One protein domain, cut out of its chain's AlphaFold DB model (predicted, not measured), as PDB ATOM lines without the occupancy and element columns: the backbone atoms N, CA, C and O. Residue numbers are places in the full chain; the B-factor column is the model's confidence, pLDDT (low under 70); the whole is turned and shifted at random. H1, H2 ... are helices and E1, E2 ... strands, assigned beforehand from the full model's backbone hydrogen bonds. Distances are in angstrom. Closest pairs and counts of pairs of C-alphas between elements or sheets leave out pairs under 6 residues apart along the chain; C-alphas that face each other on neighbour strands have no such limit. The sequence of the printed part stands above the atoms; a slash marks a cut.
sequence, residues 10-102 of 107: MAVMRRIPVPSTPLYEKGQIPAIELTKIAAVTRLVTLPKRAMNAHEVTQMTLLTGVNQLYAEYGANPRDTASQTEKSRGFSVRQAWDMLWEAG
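Overview. This is residues 10 to 102 of the 107 residues of an uncharacterized protein of Desulfotomaculum aquiferis (UniProt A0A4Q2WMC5). A small two-stranded parallel sheet, E1 beside E2, has H1 packed over one face and the short H2 next to H1 on that same side, while H3 lies farther off, near H2 alone among the helices. Two long stretches with no named element, residues 14 to 30 and 64 to 90, loop out past the ends of the strands at Met 13 and His 54 and make much of the length. The printed part has 93 residues, with three named helices and two named strands in the order E1, H1, E2, H2, H3. The class is mixed, helices and strands, with under half of the residues, 40, in named elements. The whole is compact, with a radius of gyration of the C-alphas of 13.8 A and spans of 37 by 30 by 20 A.

Arrangement. The sheet has the order E1, residues 10 to 13, then E2, residues 50 to 54. The two are parallel neighbours at 7 degrees. C-alphas 11 and 52 face each other at 4.5 A. N 10 and O 50, at 3.0 A, and N 54 and O 12, at 2.9 A, are within hydrogen-bond range. With H1, residues 31 to 45, they form a strand-helix-strand unit, two parallel neighbour strands with a helix between them along the chain, and its crossover is right-handed. The closest C-alphas of E1 and H1 are those of Val 12 and Ala 38, 6.1 A apart; those of H1 and E2 are Ala 38 and Ala 53, 7.4 A apart. H1 and H2, residues 58 to 63, touch, their closest C-alphas being those of Ala 39 and Thr 63 at 4.8 A. They run the same way at a shallow tilt of 28 degrees. The closest C-alphas of E2 and H2 are those of Ala 53 and Thr 60, 6.8 A apart. H2 and H3, residues 91 to 100, are close but not clearly touching, with the closest C-alphas, Gln 58 and Met 97, 6.3 A apart. They run the same way at a steep tilt of 56 degrees. H3 is apart from E1, E2 and H1. In H1 and H3 every O i to N i+4 pair is within hydrogen-bond range; in H2 0 of 2 are, but 3 of 3 O i to N i+3 pairs are.

Along the chain. E1 begins at C-alpha 10, (-28.198, -38.175, -40.800), and measures 10.3 A from first to last C-alpha; E2 measures 13.2 A. H1 begins at C-alpha 31, (-29.097, -53.383, -49.712), and measures 20.5 A. H2 measures 10.0 A. H3 measures 14.4 A and ends at C-alpha 100, (-22.125, -43.714, -62.109).

Size, cuts and confidence. The C-alphas of Pro 22 and Gly 102 are the two farthest apart, at 40.7 A. The printed part has no cut. The links E1 to H1, 17 residues, and H2 to H3, 27 residues, are long; H1 to E2 and E2 to H2 are tight. The mean pLDDT of the printed part is 92.9, and no printed residue is under 70.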
ATOM      1  N   MET A  10     -27.531 -36.899 -41.054       96.31
ATOM      2  CA  MET A  10     -28.198 -38.175 -40.800       96.31
ATOM      3  C   MET A  10     -27.374 -39.328 -41.374       96.31
ATOM      4  O   MET A  10     -26.612 -39.145 -42.323       96.31
ATOM      5  N   ALA A  11     -27.533 -40.526 -40.830       96.56
ATOM      6  CA  ALA A  11     -26.938 -41.719 -41.408       96.56
ATOM      7  C   ALA A  11     -27.840 -42.929 -41.198       96.56
ATOM      8  O   ALA A  11     -28.534 -43.031 -40.188       96.56
ATOM      9  N   VAL A  12     -27.784 -43.864 -42.139       96.62
ATOM     10  CA  VAL A  12     -28.331 -45.211 -41.971       96.62
ATOM     11  C   VAL A  12     -27.190 -46.212 -42.005       96.62
ATOM     12  O   VAL A  12     -26.218 -46.039 -42.741       96.62
ATOM     13  N   MET A  13     -27.283 -47.256 -41.187       93.88
ATOM     14  CA  MET A  13     -26.254 -48.285 -41.124       93.88
ATOM     15  C   MET A  13     -26.852 -49.662 -41.385       93.88
ATOM     16  O   MET A  13     -27.806 -50.080 -40.729       93.88
ATOM     17  N   ARG A  14     -26.278 -50.382 -42.345       91.75
ATOM     18  CA  ARG A  14     -26.589 -51.776 -42.630       91.75
ATOM     19  C   ARG A  14     -26.051 -52.635 -41.501       91.75
ATOM     20  O   ARG A  14     -24.861 -52.594 -41.190       91.75
ATOM     21  N   ARG A  15     -26.913 -53.470 -40.925       92.75
ATOM     22  CA  ARG A  15     -26.458 -54.535 -40.034       92.75
ATOM     23  C   ARG A  15     -25.580 -55.497 -40.828       92.75
ATOM     24  O   ARG A  15     -26.059 -56.073 -41.801       92.75
ATOM     25  N   ILE A  16     -24.350 -55.683 -40.363       91.62
ATOM     26  CA  ILE A  16     -23.449 -56.769 -40.755       91.62
ATOM     27  C   ILE A  16     -23.242 -57.632 -39.506       91.62
ATOM     28  O   ILE A  16     -22.932 -57.066 -38.451       91.62
ATOM     29  N   PRO A  17     -23.458 -58.954 -39.570       93.56
ATOM     30  CA  PRO A  17     -23.268 -59.821 -38.416       93.56
ATOM     31  C   PRO A  17     -21.788 -59.850 -38.017       93.56
ATOM     32  O   PRO A  17     -20.913 -60.046 -38.854       93.56
ATOM     33  N   VAL A  18     -21.516 -59.650 -36.726       92.69
ATOM     34  CA  VAL A  18     -20.163 -59.708 -36.156       92.69
ATOM     35  C   VAL A  18     -19.979 -61.067 -35.483       92.69
ATOM     36  O   VAL A  18     -20.765 -61.368 -34.572       92.69
ATOM     37  N   PRO A  19     -19.001 -61.893 -35.909       90.12
ATOM     38  CA  PRO A  19     -18.760 -63.207 -35.320       90.12
ATOM     39  C   PRO A  19     -18.652 -63.151 -33.792       90.12
ATOM     40  O   PRO A  19     -18.123 -62.192 -33.231       90.12
ATOM     41  N   SER A  20     -19.176 -64.176 -33.120       92.56
ATOM     42  CA  SER A  20     -19.117 -64.326 -31.655       92.56
ATOM     43  C   SER A  20     -19.867 -63.263 -30.835       92.56
ATOM     44  O   SER A  20     -19.704 -63.204 -29.617       92.56
ATOM     45  N   THR A  21     -20.719 -62.439 -31.456       93.88
ATOM     46  CA  THR A  21     -21.600 -61.506 -30.728       93.88
ATOM     47  C   THR A  21     -23.008 -62.085 -30.543       93.88
ATOM     48  O   THR A  21     -23.466 -62.845 -31.399       93.88
ATOM     49  N   PRO A  22     -23.767 -61.677 -29.500       96.75
ATOM     50  CA  PRO A  22     -25.130 -62.178 -29.261       96.75
ATOM     51  C   PRO A  22     -26.121 -61.961 -30.413       96.75
ATOM     52  O   PRO A  22     -27.198 -62.551 -30.430       96.75
ATOM     53  N   LEU A  23     -25.793 -61.081 -31.364       95.38
ATOM     54  CA  LEU A  23     -26.660 -60.733 -32.487       95.38
ATOM     55  C   LEU A  23     -26.176 -61.288 -33.832       95.38
ATOM     56  O   LEU A  23     -26.724 -60.886 -34.860       95.38
ATOM     57  N   TYR A  24     -25.181 -62.180 -33.842       94.94
ATOM     58  CA  TYR A  24     -24.652 -62.780 -35.071       94.94
ATOM     59  C   TYR A  24     -25.758 -63.459 -35.897       94.94
ATOM     60  O   TYR A  24     -25.965 -63.114 -37.060       94.94
ATOM     61  N   GLU A  25     -26.572 -64.295 -35.248       96.62
ATOM     62  CA  GLU A  25     -27.676 -65.049 -35.869       96.62
ATOM     63  C   GLU A  25     -28.822 -64.171 -36.406       96.62
ATOM     64  O   GLU A  25     -29.748 -64.657 -37.050       96.62
ATOM     65  N   LYS A  26     -28.799 -62.854 -36.155       95.25
ATOM     66  CA  LYS A  26     -29.781 -61.917 -36.729       95.25
ATOM     67  C   LYS A  26     -29.464 -61.529 -38.177       95.25
ATOM     68  O   LYS A  26     -30.270 -60.839 -38.795       95.25
ATOM     69  N   GLY A  27     -28.319 -61.962 -38.709       94.19
ATOM     70  CA  GLY A  27     -27.973 -61.831 -40.120       94.19
ATOM     71  C   GLY A  27     -27.748 -60.392 -40.595       94.19
ATOM     72  O   GLY A  27     -27.536 -59.466 -39.807       94.19
ATOM     73  N   GLN A  28     -27.762 -60.222 -41.918       94.50
ATOM     74  CA  GLN A  28     -27.491 -58.962 -42.609       94.50
ATOM     75  C   GLN A  28     -28.775 -58.345 -43.180       94.50
ATOM     76  O   GLN A  28     -29.608 -59.039 -43.759       94.50
ATOM     77  N   ILE A  29     -28.898 -57.017 -43.089       94.69
ATOM     78  CA  ILE A  29     -29.952 -56.273 -43.800       94.69
ATOM     79  C   ILE A  29     -29.575 -56.192 -45.293       94.69
ATOM     80  O   ILE A  29     -28.454 -55.779 -45.596       94.69
ATOM     81  N   PRO A  30     -30.454 -56.555 -46.245       94.75
ATOM     82  CA  PRO A  30     -30.139 -56.463 -47.671       94.75
ATOM     83  C   PRO A  30     -30.055 -55.001 -48.132       94.75
ATOM     84  O   PRO A  30     -30.649 -54.106 -47.532       94.75
ATOM     85  N   ALA A  31     -29.332 -54.747 -49.228       94.81
ATOM     86  CA  ALA A  31     -29.097 -53.383 -49.712       94.81
ATOM     87  C   ALA A  31     -30.406 -52.634 -50.037       94.81
ATOM     88  O   ALA A  31     -30.555 -51.486 -49.636       94.81
ATOM     89  N   ILE A  32     -31.391 -53.310 -50.644       96.81
ATOM     90  CA  ILE A  32     -32.708 -52.723 -50.944       96.81
ATOM     91  C   ILE A  32     -33.468 -52.268 -49.693       96.81
ATOM     92  O   ILE A  32     -34.116 -51.223 -49.708       96.81
ATOM     93  N   GLU A  33     -33.353 -53.007 -48.590       97.19
ATOM     94  CA  GLU A  33     -34.005 -52.636 -47.337       97.19
ATOM     95  C   GLU A  33     -33.328 -51.410 -46.718       97.19
ATOM     96  O   GLU A  33     -34.009 -50.472 -46.310       97.19
ATOM     97  N   LEU A  34     -31.991 -51.359 -46.734       97.31
ATOM     98  CA  LEU A  34     -31.246 -50.167 -46.322       97.31
ATOM     99  C   LEU A  34     -31.625 -48.946 -47.170       97.31
ATOM    100  O   LEU A  34     -31.827 -47.867 -46.620       97.31
ATOM    101  N   THR A  35     -31.759 -49.109 -48.488       97.44
ATOM    102  CA  THR A  35     -32.189 -48.046 -49.407       97.44
ATOM    103  C   THR A  35     -33.581 -47.538 -49.068       97.44
ATOM    104  O   THR A  35     -33.793 -46.330 -49.000       97.44
ATOM    105  N   LYS A  36     -34.526 -48.433 -48.777       97.88
ATOM    106  CA  LYS A  36     -35.867 -48.043 -48.328       97.88
ATOM    107  C   LYS A  36     -35.809 -47.243 -47.022       97.88
ATOM    108  O   LYS A  36     -36.438 -46.191 -46.921       97.88
ATOM    109  N   ILE A  37     -35.015 -47.697 -46.048       97.62
ATOM    110  CA  ILE A  37     -34.803 -46.987 -44.776       97.62
ATOM    111  C   ILE A  37     -34.171 -45.609 -45.026       97.62
ATOM    112  O   ILE A  37     -34.610 -44.624 -44.431       97.62
ATOM    113  N   ALA A  38     -33.190 -45.513 -45.928       97.69
ATOM    114  CA  ALA A  38     -32.562 -44.255 -46.323       97.69
ATOM    115  C   ALA A  38     -33.586 -43.273 -46.911       97.69
ATOM    116  O   ALA A  38     -33.672 -42.138 -46.446       97.69
ATOM    117  N   ALA A  39     -34.424 -43.719 -47.850       97.62
ATOM    118  CA  ALA A  39     -35.460 -42.889 -48.463       97.62
ATOM    119  C   ALA A  39     -36.437 -42.319 -47.427       97.62
ATOM    120  O   ALA A  39     -36.654 -41.108 -47.370       97.62
ATOM    121  N   VAL A  40     -36.987 -43.179 -46.565       97.19
ATOM    122  CA  VAL A  40     -37.945 -42.751 -45.535       97.19
ATOM    123  C   VAL A  40     -37.277 -41.797 -44.544       97.19
ATOM    124  O   VAL A  40     -37.812 -40.726 -44.256       97.19
ATOM    125  N   THR A  41     -36.077 -42.135 -44.065       95.62
ATOM    126  CA  THR A  41     -35.358 -41.304 -43.091       95.62
ATOM    127  C   THR A  41     -35.009 -39.940 -43.684       95.62
ATOM    128  O   THR A  41     -35.183 -38.926 -43.009       95.62
ATOM    129  N   ARG A  42     -34.582 -39.872 -44.951       95.06
ATOM    130  CA  ARG A  42     -34.315 -38.613 -45.668       95.06
ATOM    131  C   ARG A  42     -35.554 -37.720 -45.697       95.06
ATOM    132  O   ARG A  42     -35.445 -36.546 -45.355       95.06
ATOM    133  N   LEU A  43     -36.707 -38.272 -46.079       94.44
ATOM    134  CA  LEU A  43     -37.967 -37.533 -46.216       94.44
ATOM    135  C   LEU A  43     -38.490 -37.010 -44.875       94.44
ATOM    136  O   LEU A  43     -39.000 -35.897 -44.810       94.44
ATOM    137  N   VAL A  44     -38.353 -37.800 -43.808       93.81
ATOM    138  CA  VAL A  44     -38.852 -37.443 -42.470       93.81
ATOM    139  C   VAL A  44     -37.896 -36.511 -41.728       93.81
ATOM    140  O   VAL A  44     -38.337 -35.670 -40.949       93.81
ATOM    141  N   THR A  45     -36.585 -36.648 -41.935       93.12
ATOM    142  CA  THR A  45     -35.594 -35.882 -41.156       93.12
ATOM    143  C   THR A  45     -35.034 -34.673 -41.897       93.12
ATOM    144  O   THR A  45     -34.488 -33.789 -41.245       93.12
ATOM    145  N   LEU A  46     -35.170 -34.618 -43.231       93.19
ATOM    146  CA  LEU A  46     -34.734 -33.521 -44.106       93.19
ATOM    147  C   LEU A  46     -33.367 -32.933 -43.702       93.19
ATOM    148  O   LEU A  46     -33.260 -31.731 -43.439       93.19
ATOM    149  N   PRO A  47     -32.299 -33.759 -43.626       94.88
ATOM    150  CA  PRO A  47     -31.026 -33.299 -43.101       94.88
ATOM    151  C   PRO A  47     -30.449 -32.212 -44.013       94.88
ATOM    152  O   PRO A  47     -30.296 -32.412 -45.224       94.88
ATOM    153  N   LYS A  48     -30.132 -31.060 -43.411       93.94
ATOM    154  CA  LYS A  48     -29.763 -29.827 -44.131       93.94
ATOM    155  C   LYS A  48     -28.386 -29.870 -44.791       93.94
ATOM    156  O   LYS A  48     -28.141 -29.103 -45.713       93.94
ATOM    157  N   ARG A  49     -27.474 -30.713 -44.298       95.00
ATOM    158  CA  ARG A  49     -26.087 -30.786 -44.782       95.00
ATOM    159  C   ARG A  49     -25.783 -32.120 -45.446       95.00
ATOM    160  O   ARG A  49     -25.357 -32.134 -46.595       95.00
ATOM    161  N   ALA A  50     -25.958 -33.225 -44.726       96.12
ATOM    162  CA  ALA A  50     -25.457 -34.512 -45.196       96.12
ATOM    163  C   ALA A  50     -26.324 -35.701 -44.786       96.12
ATOM    164  O   ALA A  50     -26.938 -35.715 -43.716       96.12
ATOM    165  N   MET A  51     -26.312 -36.721 -45.636       96.50
ATOM    166  CA  MET A  51     -26.856 -38.036 -45.365       96.50
ATOM    167  C   MET A  51     -25.902 -39.122 -45.860       96.50
ATOM    168  O   MET A  51     -25.457 -39.075 -47.005       96.50
ATOM    169  N   ASN A  52     -25.622 -40.102 -45.004       96.38
ATOM    170  CA  ASN A  52     -24.738 -41.231 -45.297       96.38
ATOM    171  C   ASN A  52     -25.486 -42.579 -45.232       96.38
ATOM    172  O   ASN A  52     -26.467 -42.716 -44.498       96.38
ATOM    173  N   ALA A  53     -24.979 -43.580 -45.948       95.38
ATOM    174  CA  ALA A  53     -25.252 -44.993 -45.730       95.38
ATOM    175  C   ALA A  53     -23.937 -45.768 -45.511       95.38
ATOM    176  O   ALA A  53     -23.052 -45.738 -46.363       95.38
ATOM    177  N   HIS A  54     -23.824 -46.487 -44.389       91.94
ATOM    178  CA  HIS A  54     -22.680 -47.363 -44.100       91.94
ATOM    179  C   HIS A  54     -23.131 -48.824 -43.953       91.94
ATOM    180  O   HIS A  54     -24.007 -49.127 -43.162       91.94
ATOM    181  N   GLU A  55     -22.519 -49.823 -44.577       86.19
ATOM    182  CA  GLU A  55     -21.469 -49.723 -45.597       86.19
ATOM    183  C   GLU A  55     -21.986 -49.026 -46.860       86.19
ATOM    184  O   GLU A  55     -23.199 -48.971 -47.109       86.19
ATOM    185  N   VAL A  56     -21.053 -48.488 -47.642       89.44
ATOM    186  CA  VAL A  56     -21.376 -47.741 -48.856       89.44
ATOM    187  C   VAL A  56     -22.105 -48.645 -49.852       89.44
ATOM    188  O   VAL A  56     -21.671 -49.755 -50.155       89.44
ATOM    189  N   THR A  57     -23.249 -48.180 -50.351       92.19
ATOM    190  CA  THR A  57     -24.107 -48.934 -51.276       92.19
ATOM    191  C   THR A  57     -24.677 -48.013 -52.346       92.19
ATOM    192  O   THR A  57     -25.408 -47.071 -52.039       92.19
ATOM    193  N   GLN A  58     -24.394 -48.317 -53.614       93.44
ATOM    194  CA  GLN A  58     -24.722 -47.460 -54.761       93.44
ATOM    195  C   GLN A  58     -26.193 -47.056 -54.832       93.44
ATOM    196  O   GLN A  58     -26.517 -45.885 -54.993       93.44
ATOM    197  N   MET A  59     -27.102 -48.009 -54.629       95.25
ATOM    198  CA  MET A  59     -28.542 -47.753 -54.696       95.25
ATOM    199  C   MET A  59     -29.058 -46.757 -53.646       95.25
ATOM    200  O   MET A  59     -30.147 -46.217 -53.806       95.25
ATOM    201  N   THR A  60     -28.305 -46.474 -52.578       96.44
ATOM    202  CA  THR A  60     -28.704 -45.446 -51.602       96.44
ATOM    203  C   THR A  60     -28.543 -44.022 -52.141       96.44
ATOM    204  O   THR A  60     -29.271 -43.129 -51.700       96.44
ATOM    205  N   LEU A  61     -27.702 -43.809 -53.160       95.69
ATOM    206  CA  LEU A  61     -27.576 -42.518 -53.848       95.69
ATOM    207  C   LEU A  61     -28.903 -42.087 -54.492       95.69
ATOM    208  O   LEU A  61     -29.257 -40.913 -54.431       95.69
ATOM    209  N   LEU A  62     -29.709 -43.046 -54.968       94.75
ATOM    210  CA  LEU A  62     -31.057 -42.799 -55.509       94.75
ATOM    211  C   LEU A  62     -32.019 -42.171 -54.486       94.75
ATOM    212  O   LEU A  62     -33.065 -41.643 -54.850       94.75
ATOM    213  N   THR A  63     -31.680 -42.239 -53.198       95.81
ATOM    214  CA  THR A  63     -32.527 -41.783 -52.086       95.81
ATOM    215  C   THR A  63     -32.018 -40.500 -51.432       95.81
ATOM    216  O   THR A  63     -32.529 -40.071 -50.398       95.81
ATOM    217  N   GLY A  64     -31.011 -39.863 -52.037       93.56
ATOM    218  CA  GLY A  64     -30.439 -38.611 -51.553       93.56
ATOM    219  C   GLY A  64     -29.357 -38.774 -50.486       93.56
ATOM    220  O   GLY A  64     -29.067 -37.800 -49.786       93.56
ATOM    221  N   VAL A  65     -28.757 -39.965 -50.358       96.31
ATOM    222  CA  VAL A  65     -27.444 -40.115 -49.709       96.31
ATOM    223  C   VAL A  65     -26.425 -39.317 -50.518       96.31
ATOM    224  O   VAL A  65     -26.361 -39.444 -51.735       96.31
ATOM    225  N   ASN A  66     -25.657 -38.467 -49.844       94.19
ATOM    226  CA  ASN A  66     -24.738 -37.520 -50.480       94.19
ATOM    227  C   ASN A  66     -23.375 -37.429 -49.773       94.19
ATOM    228  O   ASN A  66     -22.566 -36.563 -50.095       94.19
ATOM    229  N   GLN A  67     -23.124 -38.302 -48.798       94.62
ATOM    230  CA  GLN A  67     -21.858 -38.393 -48.087       94.62
ATOM    231  C   GLN A  67     -21.436 -39.857 -48.036       94.62
ATOM    232  O   GLN A  67     -22.167 -40.682 -47.495       94.62
ATOM    233  N   LEU A  68     -20.262 -40.163 -48.587       93.38
ATOM    234  CA  LEU A  68     -19.693 -41.509 -48.655       93.38
ATOM    235  C   LEU A  68     -18.413 -41.560 -47.818       93.38
ATOM    236  O   LEU A  68     -17.687 -40.566 -47.745       93.38
ATOM    237  N   TYR A  69     -18.125 -42.707 -47.207       91.62
ATOM    238  CA  TYR A  69     -16.885 -42.918 -46.463       91.62
ATOM    239  C   TYR A  69     -16.049 -44.007 -47.113       91.62
ATOM    240  O   TYR A  69     -16.540 -45.099 -47.384       91.62
ATOM    241  N   ALA A  70     -14.777 -43.689 -47.334       91.56
ATOM    242  CA  ALA A  70     -13.775 -44.715 -47.527       91.56
ATOM    243  C   ALA A  70     -13.439 -45.345 -46.166       91.56
ATOM    244  O   ALA A  70     -13.434 -44.651 -45.146       91.56
ATOM    245  N   GLU A  71     -13.166 -46.643 -46.148       89.44
ATOM    246  CA  GLU A  71     -12.882 -47.405 -44.933       89.44
ATOM    247  C   GLU A  71     -11.425 -47.882 -44.939       89.44
ATOM    248  O   GLU A  71     -10.915 -48.347 -45.957       89.44
ATOM    249  N   TYR A  72     -10.756 -47.749 -43.792       89.88
ATOM    250  CA  TYR A  72      -9.362 -48.142 -43.593       89.88
ATOM    251  C   TYR A  72      -9.148 -48.626 -42.155       89.88
ATOM    252  O   TYR A  72      -9.714 -48.056 -41.219       89.88
ATOM    253  N   GLY A  73      -8.300 -49.639 -41.976       88.75
ATOM    254  CA  GLY A  73      -7.906 -50.161 -40.671       88.75
ATOM    255  C   GLY A  73      -8.775 -51.319 -40.179       88.75
ATOM    256  O   GLY A  73      -9.382 -52.052 -40.959       88.75
ATOM    257  N   ALA A  74      -8.798 -51.524 -38.862       89.69
ATOM    258  CA  ALA A  74      -9.501 -52.651 -38.258       89.69
ATOM    259  C   ALA A  74     -11.021 -52.432 -38.255       89.69
ATOM    260  O   ALA A  74     -11.515 -51.418 -37.762       89.69
ATOM    261  N   ASN A  75     -11.770 -53.422 -38.740       88.50
ATOM    262  CA  ASN A  75     -13.228 -53.431 -38.710       88.50
ATOM    263  C   ASN A  75     -13.697 -54.733 -38.045       88.50
ATOM    264  O   ASN A  75     -13.451 -55.803 -38.593       88.50
ATOM    265  N   PRO A  76     -14.404 -54.686 -36.901       86.81
ATOM    266  CA  PRO A  76     -14.849 -55.899 -36.212       86.81
ATOM    267  C   PRO A  76     -15.861 -56.720 -37.027       86.81
ATOM    268  O   PRO A  76     -16.121 -57.872 -36.705       86.81
ATOM    269  N   ARG A  77     -16.453 -56.130 -38.074       87.50
ATOM    270  CA  ARG A  77     -17.374 -56.800 -39.007       87.50
ATOM    271  C   ARG A  77     -16.644 -57.512 -40.149       87.50
ATOM    272  O   ARG A  77     -17.290 -58.192 -40.942       87.50
ATOM    273  N   ASP A  78     -15.340 -57.302 -40.269       87.62
ATOM    274  CA  ASP A  78     -14.497 -57.897 -41.295       87.62
ATOM    275  C   ASP A  78     -13.756 -59.113 -40.727       87.62
ATOM    276  O   ASP A  78     -13.438 -59.184 -39.539       87.62
ATOM    277  N   THR A  79     -13.498 -60.092 -41.584       84.06
ATOM    278  CA  THR A  79     -12.657 -61.249 -41.267       84.06
ATOM    279  C   THR A  79     -11.177 -60.963 -41.520       84.06
ATOM    280  O   THR A  79     -10.321 -61.695 -41.026       84.06
ATOM    281  N   ALA A  80     -10.858 -59.914 -42.286       86.44
ATOM    282  CA  ALA A  80      -9.500 -59.423 -42.481       86.44
ATOM    283  C   ALA A  80      -9.123 -58.378 -41.416       86.44
ATOM    284  O   ALA A  80      -9.933 -57.540 -41.026       86.44
ATOM    285  N   SER A  81      -7.858 -58.380 -40.983       83.56
ATOM    286  CA  SER A  81      -7.337 -57.399 -40.015       83.56
ATOM    287  C   SER A  81      -7.272 -55.969 -40.566       83.56
ATOM    288  O   SER A  81      -7.322 -55.009 -39.800       83.56
ATOM    289  N   GLN A  82      -7.154 -55.839 -41.887       87.25
ATOM    290  CA  GLN A  82      -7.127 -54.587 -42.637       87.25
ATOM    291  C   GLN A  82      -8.329 -54.569 -43.575       87.25
ATOM    292  O   GLN A  82      -8.332 -55.265 -44.594       87.25
ATOM    293  N   THR A  83      -9.365 -53.812 -43.212       87.38
ATOM    294  CA  THR A  83     -10.646 -53.845 -43.923       87.38
ATOM    295  C   THR A  83     -10.515 -53.345 -45.354       87.38
ATOM    296  O   THR A  83     -11.161 -53.884 -46.243       87.38
ATOM    297  N   GLU A  84      -9.595 -52.417 -45.631       87.81
ATOM    298  CA  GLU A  84      -9.306 -51.912 -46.978       87.81
ATOM    299  C   GLU A  84      -8.824 -52.996 -47.960       87.81
ATOM    300  O   GLU A  84      -8.816 -52.775 -49.169       87.81
ATOM    301  N   LYS A  85      -8.428 -54.173 -47.457       86.44
ATOM    302  CA  LYS A  85      -8.046 -55.346 -48.262       86.44
ATOM    303  C   LYS A  85      -9.180 -56.363 -48.431       86.44
ATOM    304  O   LYS A  85      -8.957 -57.416 -49.025       86.44
ATOM    305  N   SER A  86     -10.366 -56.089 -47.890       87.25
ATOM    306  CA  SER A  86     -11.540 -56.958 -47.979       87.25
ATOM    307  C   SER A  86     -12.822 -56.148 -48.183       87.25
ATOM    308  O   SER A  86     -13.178 -55.864 -49.325       87.25
ATOM    309  N   ARG A  87     -13.530 -55.771 -47.111       84.88
ATOM    310  CA  ARG A  87     -14.840 -55.101 -47.203       84.88
ATOM    311  C   ARG A  87     -14.749 -53.594 -47.427       84.88
ATOM    312  O   ARG A  87     -15.739 -52.971 -47.805       84.88
ATOM    313  N   GLY A  88     -13.591 -53.019 -47.135       84.31
ATOM    314  CA  GLY A  88     -13.361 -51.590 -47.077       84.31
ATOM    315  C   GLY A  88     -13.505 -50.932 -48.439       84.31
ATOM    316  O   GLY A  88     -12.949 -51.372 -49.443       84.31
ATOM    317  N   PHE A  89     -14.268 -49.847 -48.457       89.00
ATOM    318  CA  PHE A  89     -14.516 -49.068 -49.655       89.00
ATOM    319  C   PHE A  89     -13.401 -48.037 -49.854       89.00
ATOM    320  O   PHE A  89     -13.039 -47.323 -48.921       89.00
ATOM    321  N   SER A  90     -12.835 -47.940 -51.053       92.56
ATOM    322  CA  SER A  90     -11.751 -46.996 -51.346       92.56
ATOM    323  C   SER A  90     -12.267 -45.632 -51.807       92.56
ATOM    324  O   SER A  90     -13.373 -45.493 -52.330       92.56
ATOM    325  N   VAL A  91     -11.416 -44.607 -51.696       93.31
ATOM    326  CA  VAL A  91     -11.703 -43.263 -52.231       93.31
ATOM    327  C   VAL A  91     -11.973 -43.311 -53.738       93.31
ATOM    328  O   VAL A  91     -12.857 -42.609 -54.223       93.31
ATOM    329  N   ARG A  92     -11.247 -44.154 -54.489       94.00
ATOM    330  CA  ARG A  92     -11.459 -44.296 -55.933       94.00
ATOM    331  C   ARG A  92     -12.845 -44.859 -56.239       94.00
ATOM    332  O   ARG A  92     -13.560 -44.271 -57.041       94.00
ATOM    333  N   GLN A  93     -13.243 -45.924 -55.544       94.06
ATOM    334  CA  GLN A  93     -14.578 -46.501 -55.702       94.06
ATOM    335  C   GLN A  93     -15.681 -45.503 -55.324       94.06
ATOM    336  O   GLN A  93     -16.733 -45.501 -55.956       94.06
ATOM    337  N   ALA A  94     -15.450 -44.618 -54.345       92.94
ATOM    338  CA  ALA A  94     -16.398 -43.551 -54.016       92.94
ATOM    339  C   ALA A  94     -16.599 -42.568 -55.168       92.94
ATOM    340  O   ALA A  94     -17.737 -42.218 -55.479       92.94
ATOM    341  N   TRP A  95     -15.511 -42.162 -55.823       93.06
ATOM    342  CA  TRP A  95     -15.587 -41.318 -57.014       93.06
ATOM    343  C   TRP A  95     -16.292 -42.012 -58.173       93.06
ATOM    344  O   TRP A  95     -17.170 -41.406 -58.783       93.06
ATOM    345  N   ASP A  96     -15.955 -43.273 -58.440       94.25
ATOM    346  CA  ASP A  96     -16.582 -44.045 -59.515       94.25
ATOM    347  C   ASP A  96     -18.091 -44.213 -59.261       94.25
ATOM    348  O   ASP A  96     -18.900 -44.015 -60.161       94.25
ATOM    349  N   MET A  97     -18.497 -44.454 -58.012       93.69
ATOM    350  CA  MET A  97     -19.906 -44.581 -57.639       93.69
ATOM    351  C   MET A  97     -20.688 -43.266 -57.782       93.69
ATOM    352  O   MET A  97     -21.833 -43.274 -58.232       93.69
ATOM    353  N   LEU A  98     -20.085 -42.134 -57.404       92.75
ATOM    354  CA  LEU A  98     -20.678 -40.811 -57.623       92.75
ATOM    355  C   LEU A  98     -20.833 -40.527 -59.120       92.75
ATOM    356  O   LEU A  98     -21.900 -40.086 -59.546       92.75
ATOM    357  N   TRP A  99     -19.804 -40.837 -59.910       94.00
ATOM    358  CA  TRP A  99     -19.831 -40.701 -61.365       94.00
ATOM    359  C   TRP A  99     -20.939 -41.546 -62.005       94.00
ATOM    360  O   TRP A  99     -21.731 -41.024 -62.786       94.00
ATOM    361  N   GLU A 100     -21.060 -42.822 -61.627       94.25
ATOM    362  CA  GLU A 100     -22.125 -43.714 -62.109       94.25
ATOM    363  C   GLU A 100     -23.529 -43.221 -61.731       94.25
ATOM    364  O   GLU A 100     -24.484 -43.437 -62.473       94.25
ATOM    365  N   ALA A 101     -23.664 -42.524 -60.601       93.19
ATOM    366  CA  ALA A 101     -24.911 -41.884 -60.187       93.19
ATOM    367  C   ALA A 101     -25.167 -40.519 -60.865       93.19
ATOM    368  O   ALA A 101     -26.139 -39.842 -60.529       93.19
ATOM    369  N   GLY A 102     -24.321 -40.112 -61.818       93.12
ATOM    370  CA  GLY A 102     -24.465 -38.873 -62.582       93.12
ATOM    371  C   GLY A 102     -23.929 -37.625 -61.878       93.12
ATOM    372  O   GLY A 102     -24.167 -36.513 -62.352       93.12
TER     373      GLY A 102